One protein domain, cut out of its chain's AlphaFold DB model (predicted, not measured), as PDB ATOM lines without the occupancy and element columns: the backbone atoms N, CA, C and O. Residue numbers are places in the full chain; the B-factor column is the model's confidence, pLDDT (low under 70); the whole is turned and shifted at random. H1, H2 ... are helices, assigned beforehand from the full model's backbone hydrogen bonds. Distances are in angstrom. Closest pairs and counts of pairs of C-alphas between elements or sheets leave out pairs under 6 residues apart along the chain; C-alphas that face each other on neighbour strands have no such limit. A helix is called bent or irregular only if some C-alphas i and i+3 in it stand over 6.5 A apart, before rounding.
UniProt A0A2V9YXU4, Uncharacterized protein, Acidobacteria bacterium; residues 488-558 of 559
ATOM      1  N   ILE A 488      22.506  54.474 -24.363       80.06
ATOM      2  CA  ILE A 488      23.741  53.728 -24.034       80.06
ATOM      3  C   ILE A 488      23.475  52.254 -23.709       80.06
ATOM      4  O   ILE A 488      24.203  51.383 -24.181       80.06
ATOM      5  N   GLN A 489      22.402  51.956 -22.966       83.25
ATOM      6  CA  GLN A 489      21.982  50.577 -22.698       83.25
ATOM      7  C   GLN A 489      21.652  49.862 -24.009       83.25
ATOM      8  O   GLN A 489      22.084  48.737 -24.228       83.25
ATOM      9  N   GLN A 490      20.936  50.535 -24.908       78.12
ATOM     10  CA  GLN A 490      20.560  49.972 -26.195       78.12
ATOM     11  C   GLN A 490      21.785  49.731 -27.090       78.12
ATOM     12  O   GLN A 490      21.969  48.633 -27.603       78.12
ATOM     13  N   LEU A 491      22.648  50.730 -27.244       77.19
ATOM     14  CA  LEU A 491      23.834  50.687 -28.097       77.19
ATOM     15  C   LEU A 491      24.851  49.653 -27.602       77.19
ATOM     16  O   LEU A 491      25.453  48.947 -28.410       77.19
ATOM     17  N   ALA A 492      25.050  49.557 -26.285       82.69
ATOM     18  CA  ALA A 492      26.033  48.651 -25.706       82.69
ATOM     19  C   ALA A 492      25.497  47.229 -25.522       82.69
ATOM     20  O   ALA A 492      26.242  46.296 -25.790       82.69
ATOM     21  N   LEU A 493      24.239  47.054 -25.085       85.69
ATOM     22  CA  LEU A 493      23.710  45.766 -24.608       85.69
ATOM     23  C   LEU A 493      22.794  45.047 -25.609       85.69
ATOM     24  O   LEU A 493      22.800  43.818 -25.656       85.69
ATOM     25  N   LEU A 494      22.026  45.774 -26.435       79.88
ATOM     26  CA  LEU A 494      20.991  45.172 -27.294       79.88
ATOM     27  C   LEU A 494      21.559  44.186 -28.323       79.88
ATOM     28  O   LEU A 494      20.873  43.238 -28.706       79.88
ATOM     29  N   ALA A 495      22.812  44.392 -28.743       76.00
ATOM     30  CA  ALA A 495      23.521  43.491 -29.652       76.00
ATOM     31  C   ALA A 495      23.465  42.038 -29.174       76.00
ATOM     32  O   ALA A 495      23.168  41.147 -29.966       76.00
ATOM     33  N   LYS A 496      23.676  41.822 -27.869       80.81
ATOM     34  CA  LYS A 496      23.681  40.495 -27.253       80.81
ATOM     35  C   LYS A 496      22.297  39.849 -27.267       80.81
ATOM     36  O   LYS A 496      22.163  38.663 -27.543       80.81
ATOM     37  N   CYS A 497      21.254  40.635 -27.019       81.50
ATOM     38  CA  CYS A 497      19.883  40.127 -26.957       81.50
ATOM     39  C   CYS A 497      19.359  39.707 -28.341       81.50
ATOM     40  O   CYS A 497      18.589  38.756 -28.453       81.50
ATOM     41  N   LYS A 498      19.834  40.369 -29.406       71.62
ATOM     42  CA  LYS A 498      19.404  40.144 -30.794       71.62
ATOM     43  C   LYS A 498      20.373  39.311 -31.638       71.62
ATOM     44  O   LYS A 498      20.191  39.260 -32.852       71.62
ATOM     45  N   GLU A 499      21.355  38.625 -31.042       64.56
ATOM     46  CA  GLU A 499      22.413  37.876 -31.756       64.56
ATOM     47  C   GLU A 499      21.902  36.921 -32.848       64.56
ATOM     48  O   GLU A 499      22.591  36.679 -33.836       64.56
ATOM     49  N   THR A 500      20.684  36.392 -32.709       56.97
ATOM     50  CA  THR A 500      20.098  35.453 -33.680       56.97
ATOM     51  C   THR A 500      19.390  36.126 -34.862       56.97
ATOM     52  O   THR A 500      19.117  35.457 -35.860       56.97
ATOM     53  N   LYS A 501      19.087  37.429 -34.772       56.50
ATOM     54  CA  LYS A 501      18.447  38.257 -35.813       56.50
ATOM     55  C   LYS A 501      18.833  39.736 -35.638       56.50
ATOM     56  O   LYS A 501      17.955  40.554 -35.338       56.50
ATOM     57  N   PRO A 502      20.116  40.106 -35.787       53.59
ATOM     58  CA  PRO A 502      20.496  41.506 -35.710       53.59
ATOM     59  C   PRO A 502      19.753  42.261 -36.814       53.59
ATOM     60  O   PRO A 502      19.828  41.896 -37.987       53.59
ATOM     61  N   ASP A 503      18.982  43.284 -36.443       50.97
ATOM     62  CA  ASP A 503      18.453  44.220 -37.430       50.97
ATOM     63  C   ASP A 503      19.671  44.904 -38.069       50.97
ATOM     64  O   ASP A 503      20.447  45.526 -37.344       50.97
ATOM     65  N   PRO A 504      19.883  44.806 -39.391       47.44
ATOM     66  CA  PRO A 504      21.020  45.446 -40.050       47.44
ATOM     67  C   PRO A 504      20.988  46.984 -39.950       47.44
ATOM     68  O   PRO A 504      21.963  47.641 -40.306       47.44
ATOM     69  N   LYS A 505      19.885  47.568 -39.456       48.25
ATOM     70  CA  LYS A 505      19.746  48.990 -39.105       48.25
ATOM     71  C   LYS A 505      19.891  49.272 -37.605       48.25
ATOM     72  O   LYS A 505      19.838  50.440 -37.212       48.25
ATOM     73  N   ALA A 506      20.027  48.245 -36.762       49.59
ATOM     74  CA  ALA A 506      20.250  48.435 -35.338       49.59
ATOM     75  C   ALA A 506      21.575  49.162 -35.116       49.59
ATOM     76  O   ALA A 506      22.606  48.842 -35.702       49.59
ATOM     77  N   LYS A 507      21.521  50.165 -34.246       52.53
ATOM     78  CA  LYS A 507      22.691  50.912 -33.814       52.53
ATOM     79  C   LYS A 507      23.326  50.124 -32.667       52.53
ATOM     80  O   LYS A 507      22.698  49.967 -31.624       52.53
ATOM     81  N   PHE A 508      24.534  49.614 -32.867       61.75
ATOM     82  CA  PHE A 508      25.397  49.103 -31.792       61.75
ATOM     83  C   PHE A 508      26.479  50.151 -31.499       61.75
ATOM     84  O   PHE A 508      26.580  51.091 -32.288       61.75
ATOM     85  N   MET A 509      27.190  50.060 -30.360       61.97
ATOM     86  CA  MET A 509      28.115  51.091 -29.836       61.97
ATOM     87  C   MET A 509      28.711  51.968 -30.937       61.97
ATOM     88  O   MET A 509      29.381  51.465 -31.839       61.97
ATOM     89  N   PRO A 510      28.448  53.279 -30.884       52.44
ATOM     90  CA  PRO A 510      27.996  53.984 -32.064       52.44
ATOM     91  C   PRO A 510      29.050  54.094 -33.147       52.44
ATOM     92  O   PRO A 510      28.658  54.306 -34.278       52.44
ATOM     93  N   LEU A 511      30.343  54.017 -32.836       63.25
ATOM     94  CA  LEU A 511      31.390  54.322 -33.798       63.25
ATOM     95  C   LEU A 511      32.750  53.712 -33.403       63.25
ATOM     96  O   LEU A 511      33.751  54.282 -33.790       63.25
ATOM     97  N   ALA A 512      32.832  52.634 -32.603       68.56
ATOM     98  CA  ALA A 512      34.119  52.114 -32.095       68.56
ATOM     99  C   ALA A 512      34.148  50.572 -31.963       68.56
ATOM    100  O   ALA A 512      34.013  50.040 -30.860       68.56
ATOM    101  N   LEU A 513      34.281  49.839 -33.079       69.94
ATOM    102  CA  LEU A 513      34.129  48.375 -33.103       69.94
ATOM    103  C   LEU A 513      35.118  47.668 -32.176       69.94
ATOM    104  O   LEU A 513      34.724  46.803 -31.402       69.94
ATOM    105  N   LEU A 514      36.397  48.027 -32.245       71.56
ATOM    106  CA  LEU A 514      37.407  47.349 -31.446       71.56
ATOM    107  C   LEU A 514      37.190  47.577 -29.946       71.56
ATOM    108  O   LEU A 514      37.180  46.630 -29.159       71.56
ATOM    109  N   THR A 515      36.946  48.821 -29.546       77.69
ATOM    110  CA  THR A 515      36.600  49.147 -28.162       77.69
ATOM    111  C   THR A 515      35.360  48.376 -27.697       77.69
ATOM    112  O   THR A 515      35.341  47.867 -26.579       77.69
ATOM    113  N   PHE A 516      34.359  48.210 -28.568       77.94
ATOM    114  CA  PHE A 516      33.170  47.401 -28.288       77.94
ATOM    115  C   PHE A 516      33.488  45.910 -28.123       77.94
ATOM    116  O   PHE A 516      33.047  45.294 -27.153       77.94
ATOM    117  N   VAL A 517      34.269  45.326 -29.036       76.19
ATOM    118  CA  VAL A 517      34.697  43.921 -28.952       76.19
ATOM    119  C   VAL A 517      35.412  43.677 -27.630       76.19
ATOM    120  O   VAL A 517      35.078  42.736 -26.921       76.19
ATOM    121  N   ARG A 518      36.334  44.562 -27.254       78.12
ATOM    122  CA  ARG A 518      37.088  44.477 -26.001       78.12
ATOM    123  C   ARG A 518      36.212  44.599 -24.767       78.12
ATOM    124  O   ARG A 518      36.317  43.778 -23.861       78.12
ATOM    125  N   PHE A 519      35.301  45.568 -24.760       85.12
ATOM    126  CA  PHE A 519      34.288  45.701 -23.717       85.12
ATOM    127  C   PHE A 519      33.527  44.379 -23.504       85.12
ATOM    128  O   PHE A 519      33.358  43.944 -22.363       85.12
ATOM    129  N   TRP A 520      33.145  43.689 -24.582       84.06
ATOM    130  CA  TRP A 520      32.450  42.403 -24.504       84.06
ATOM    131  C   TRP A 520      33.348  41.200 -24.203       84.06
ATOM    132  O   TRP A 520      32.909  40.304 -23.489       84.06
ATOM    133  N   GLN A 521      34.604  41.181 -24.652       81.00
ATOM    134  CA  GLN A 521      35.562  40.117 -24.319       81.00
ATOM    135  C   GLN A 521      35.735  39.959 -22.802       81.00
ATOM    136  O   GLN A 521      35.884  38.838 -22.312       81.00
ATOM    137  N   THR A 522      35.616  41.058 -22.045       84.69
ATOM    138  CA  THR A 522      35.656  41.015 -20.575       84.69
ATOM    139  C   THR A 522      34.528  40.187 -19.951       84.69
ATOM    140  O   THR A 522      34.623  39.855 -18.777       84.69
ATOM    141  N   GLN A 523      33.457  39.840 -20.686       86.00
ATOM    142  CA  GLN A 523      32.415  38.927 -20.188       86.00
ATOM    143  C   GLN A 523      32.939  37.509 -19.966       86.00
ATOM    144  O   GLN A 523      32.578  36.875 -18.975       86.00
ATOM    145  N   GLY A 524      33.765  37.024 -20.895       80.69
ATOM    146  CA  GLY A 524      34.307  35.670 -20.857       80.69
ATOM    147  C   GLY A 524      35.677  35.596 -20.188       80.69
ATOM    148  O   GLY A 524      36.019  34.579 -19.588       80.69
ATOM    149  N   THR A 525      36.493  36.649 -20.294       81.19
ATOM    150  CA  THR A 525      37.855  36.680 -19.739       81.19
ATOM    151  C   THR A 525      38.173  38.058 -19.173       81.19
ATOM    152  O   THR A 525      38.339  39.018 -19.923       81.19
ATOM    153  N   GLY A 526      38.288  38.148 -17.846       82.62
ATOM    154  CA  GLY A 526      38.742  39.362 -17.177       82.62
ATOM    155  C   GLY A 526      40.144  39.783 -17.627       82.62
ATOM    156  O   GLY A 526      40.968  38.964 -18.037       82.62
ATOM    157  N   GLN A 527      40.422  41.076 -17.535       80.44
ATOM    158  CA  GLN A 527      41.603  41.701 -18.103       80.44
ATOM    159  C   GLN A 527      42.225  42.694 -17.121       80.44
ATOM    160  O   GLN A 527      41.519  43.448 -16.464       80.44
ATOM    161  N   THR A 528      43.553  42.747 -17.068       83.38
ATOM    162  CA  THR A 528      44.286  43.791 -16.344       83.38
ATOM    163  C   THR A 528      44.836  44.821 -17.329       83.38
ATOM    164  O   THR A 528      45.520  44.457 -18.286       83.38
ATOM    165  N   LEU A 529      44.529  46.096 -17.102       79.62
ATOM    166  CA  LEU A 529      45.073  47.227 -17.853       79.62
ATOM    167  C   LEU A 529      46.514  47.545 -17.421       79.62
ATOM    168  O   LEU A 529      47.003  47.043 -16.408       79.62
ATOM    169  N   SER A 530      47.192  48.407 -18.176       75.62
ATOM    170  CA  SER A 530      48.574  48.844 -17.912       75.62
ATOM    171  C   SER A 530      48.766  49.482 -16.536       75.62
ATOM    172  O   SER A 530      49.823  49.333 -15.929       75.62
ATOM    173  N   ASP A 531      47.743  50.161 -16.019       77.25
ATOM    174  CA  ASP A 531      47.759  50.790 -14.698       77.25
ATOM    175  C   ASP A 531      47.421  49.818 -13.549       77.25
ATOM    176  O   ASP A 531      47.326  50.228 -12.392       77.25
ATOM    177  N   GLY A 532      47.245  48.528 -13.857       82.56
ATOM    178  CA  GLY A 532      46.878  47.483 -12.904       82.56
ATOM    179  C   GLY A 532      45.373  47.357 -12.655       82.56
ATOM    180  O   GLY A 532      44.961  46.482 -11.889       82.56
ATOM    181  N   THR A 533      44.534  48.185 -13.285       84.38
ATOM    182  CA  THR A 533      43.077  48.078 -13.161       84.38
ATOM    183  C   THR A 533      42.595  46.749 -13.729       84.38
ATOM    184  O   THR A 533      42.752  46.477 -14.915       84.38
ATOM    185  N   PHE A 534      41.961  45.930 -12.888       88.94
ATOM    186  CA  PHE A 534      41.283  44.715 -13.331       88.94
ATOM    187  C   PHE A 534      39.853  45.037 -13.784       88.94
ATOM    188  O   PHE A 534      39.044  45.557 -13.006       88.94
ATOM    189  N   VAL A 535      39.555  44.727 -15.041       87.75
ATOM    190  CA  VAL A 535      38.257  44.852 -15.700       87.75
ATOM    191  C   VAL A 535      37.709  43.454 -15.945       87.75
ATOM    192  O   VAL A 535      38.305  42.659 -16.660       87.75
ATOM    193  N   ASP A 536      36.552  43.156 -15.370       91.38
ATOM    194  CA  ASP A 536      35.878  41.874 -15.557       91.38
ATOM    195  C   ASP A 536      34.380  42.105 -15.684       91.38
ATOM    196  O   ASP A 536      33.799  42.929 -14.971       91.38
ATOM    197  N   LYS A 537      33.761  41.396 -16.619       92.62
ATOM    198  CA  LYS A 537      32.341  41.485 -16.934       92.62
ATOM    199  C   LYS A 537      31.826  42.920 -17.116       92.62
ATOM    200  O   LYS A 537      30.761  43.262 -16.607       92.62
ATOM    201  N   ALA A 538      32.511  43.757 -17.898       92.50
ATOM    202  CA  ALA A 538      32.152  45.169 -18.093       92.50
ATOM    203  C   ALA A 538      30.683  45.403 -18.519       92.50
ATOM    204  O   ALA A 538      30.027  46.303 -17.993       92.50
ATOM    205  N   ALA A 539      30.127  44.571 -19.405       92.12
ATOM    206  CA  ALA A 539      28.721  44.632 -19.814       92.12
ATOM    207  C   ALA A 539      27.733  44.277 -18.691       92.12
ATOM    208  O   ALA A 539      26.761  45.010 -18.500       92.12
ATOM    209  N   ASP A 540      27.987  43.237 -17.887       94.75
ATOM    210  CA  ASP A 540      27.197  42.978 -16.675       94.75
ATOM    211  C   ASP A 540      27.297  44.130 -15.673       94.75
ATOM    212  O   ASP A 540      26.293  44.483 -15.053       94.75
ATOM    213  N   GLN A 541      28.475  44.740 -15.511       95.25
ATOM    214  CA  GLN A 541      28.631  45.905 -14.637       95.25
ATOM    215  C   GLN A 541      27.786  47.085 -15.122       95.25
ATOM    216  O   GLN A 541      27.099  47.718 -14.318       95.25
ATOM    217  N   LEU A 542      27.788  47.342 -16.433       94.19
ATOM    218  CA  LEU A 542      26.951  48.358 -17.060       94.19
ATOM    219  C   LEU A 542      25.463  48.068 -16.824       94.19
ATOM    220  O   LEU A 542      24.738  48.927 -16.328       94.19
ATOM    221  N   ALA A 543      25.013  46.847 -17.120       94.19
ATOM    222  CA  ALA A 543      23.627  46.434 -16.921       94.19
ATOM    223  C   ALA A 543      23.206  46.538 -15.442       94.19
ATOM    224  O   ALA A 543      22.149  47.086 -15.127       94.19
ATOM    225  N   THR A 544      24.067  46.102 -14.521       95.06
ATOM    226  CA  THR A 544      23.833  46.178 -13.070       95.06
ATOM    227  C   THR A 544      23.709  47.612 -12.589       95.06
ATOM    228  O   THR A 544      22.804  47.936 -11.820       95.06
ATOM    229  N   TYR A 545      24.562  48.507 -13.082       94.00
ATOM    230  CA  TYR A 545      24.477  49.925 -12.754       94.00
ATOM    231  C   TYR A 545      23.133  50.546 -13.177       94.00
ATOM    232  O   TYR A 545      22.606  51.431 -12.492       94.00
ATOM    233  N   PHE A 546      22.536  50.047 -14.262       92.62
ATOM    234  CA  PHE A 546      21.202  50.428 -14.727       92.62
ATOM    235  C   PHE A 546      20.044  49.649 -14.079       92.62
ATOM    236  O   PHE A 546      18.892  49.875 -14.438       92.62
ATOM    237  N   GLY A 547      20.319  48.812 -13.076       93.06
ATOM    238  CA  GLY A 547      19.299  48.128 -12.278       93.06
ATOM    239  C   GLY A 547      18.872  46.760 -12.810       93.06
ATOM    240  O   GLY A 547      17.901  46.197 -12.307       93.06
ATOM    241  N   TYR A 548      19.581  46.205 -13.795       94.44
ATOM    242  CA  TYR A 548      19.339  44.847 -14.286       94.44
ATOM    243  C   TYR A 548      20.204  43.824 -13.542       94.44
ATOM    244  O   TYR A 548      21.274  44.144 -13.037       94.44
ATOM    245  N   ASN A 549      19.782  42.561 -13.509       95.31
ATOM    246  CA  ASN A 549      20.616  41.470 -12.995       95.31
ATOM    247  C   ASN A 549      21.602  40.993 -14.079       95.31
ATOM    248  O   ASN A 549      21.429  39.918 -14.658       95.31
ATOM    249  N   GLY A 550      22.566  41.851 -14.422       94.19
ATOM    250  CA  GLY A 550      23.482  41.646 -15.545       94.19
ATOM    251  C   GLY A 550      22.805  41.734 -16.920       94.19
ATOM    252  O   GLY A 550      21.634  42.113 -17.052       94.19
ATOM    253  N   VAL A 551      23.552  41.369 -17.961       92.31
ATOM    254  CA  VAL A 551      23.103  41.382 -19.362       92.31
ATOM    255  C   VAL A 551      21.902  40.461 -19.566       92.31
ATOM    256  O   VAL A 551      20.961  40.821 -20.270       92.31
ATOM    257  N   ALA A 552      21.879  39.301 -18.902       92.44
ATOM    258  CA  ALA A 552      20.750  38.374 -18.971       92.44
ATOM    259  C   ALA A 552      19.441  39.022 -18.483       92.44
ATOM    260  O   ALA A 552      18.401  38.883 -19.129       92.44
ATOM    261  N   GLY A 553      19.494  39.783 -17.382       94.56
ATOM    262  CA  GLY A 553      18.346  40.542 -16.880       94.56
ATOM    263  C   GLY A 553      17.895  41.647 -17.839       94.56
ATOM    264  O   GLY A 553      16.693  41.859 -18.015       94.56
ATOM    265  N   TYR A 554      18.841  42.317 -18.502       92.31
ATOM    266  CA  TYR A 554      18.532  43.296 -19.546       92.31
ATOM    267  C   TYR A 554      17.814  42.640 -20.737       92.31
ATOM    268  O   TYR A 554      16.733  43.087 -21.117       92.31
ATOM    269  N   CYS A 555      18.343  41.536 -21.271       89.94
ATOM    270  CA  CYS A 555      17.744  40.847 -22.418       89.94
ATOM    271  C   CYS A 555      16.373  40.237 -22.113       89.94
ATOM    272  O   CYS A 555      15.502  40.235 -22.976       89.94
ATOM    273  N   ALA A 556      16.131  39.779 -20.881       91.62
ATOM    274  CA  ALA A 556      14.816  39.279 -20.478       91.62
ATOM    275  C   ALA A 556      13.714  40.356 -20.544       91.62
ATOM    276  O   ALA A 556      12.542  40.031 -20.718       91.62
ATOM    277  N   THR A 557      14.086  41.631 -20.402       88.44
ATOM    278  CA  THR A 557      13.159  42.774 -20.458       88.44
ATOM    279  C   THR A 557      13.164  43.487 -21.814       88.44
ATOM    280  O   THR A 557      12.233  44.234 -22.106       88.44
ATOM    281  N   ASN A 558      14.170  43.220 -22.652       82.75
ATOM    282  CA  ASN A 558      14.379  43.825 -23.969       82.75
ATOM    283  C   ASN A 558      14.728  42.740 -25.017       82.75
ATOM    284  O   ASN A 558      15.878  42.684 -25.464       82.75
TER     285      ASN A 558
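AT A GLANCE: This is residues 488 to 558 of the 559 residues of an uncharacterized protein of Acidobacteria bacterium (UniProt A0A2V9YXU4). Four short helices cross one another in a small cluster, H1, H3 and H4 grouped together and H2 beyond them, touching H3. A long loop wraps from H1 to H2, and the loop between H2 and H3 reaches out as an arm, narrowed where residues 527 to 528 pair briefly and antiparallel with residues 534 to 535. The printed part has 71 residues, with H1, H2, H3 and H4 in chain order and no named strand; it is all helix by class, though named elements hold only 35 of the 71 residues. It is compact, with a radius of gyration of the C-alphas of 12.5 A and spans of 37 by 26 by 19 A.

HOW THE PARTS SIT: H1, residues 488 to 497, touches H4, residues 550 to 557, about perpendicular at 80 degrees; their closest C-alphas, of Cys 497 and Cys 555, are 5.1 A apart. H1 touches H3, residues 538 to 545, at a steep tilt of 63 degrees, opposite ways, closest at the C-alphas of Leu 493 and Ala 539, 7.0 A. H3 is the hub: it also touches H4, C-alphas of Asp 540 and Gly 550 4.1 A apart, and H2, residues 513 to 521, C-alphas of Phe 519 and Ala 538 6.0 A apart. H2 is close to but not clearly touching H1 and apart from H4. Every O i to N i+4 pair is within hydrogen-bond range in H2 and H3, against 3 of 6 in H1 and 3 of 4 in H4.

IN THESE COORDINATES: H1 begins at C-alpha 488 (23.741, 53.728, -24.034) and is 14.4 A long; it is irregular, but only just, with C-alphas 492 and 495 7.0 A apart. H2 is 12.1 A long, H3 10.5 A, and H4 11.5 A, ending at C-alpha 557 (13.159, 42.774, -20.458).

THE WHOLE: The C-alphas farthest apart, of Lys 501 and Asp 531, are 38.2 A apart. The printed part has no cut; the links H1 to H2 and H2 to H3 are long, and H3 to H4 is tight. Mean pLDDT of the printed part is 79.6, and residues 499 to 513 are under 70.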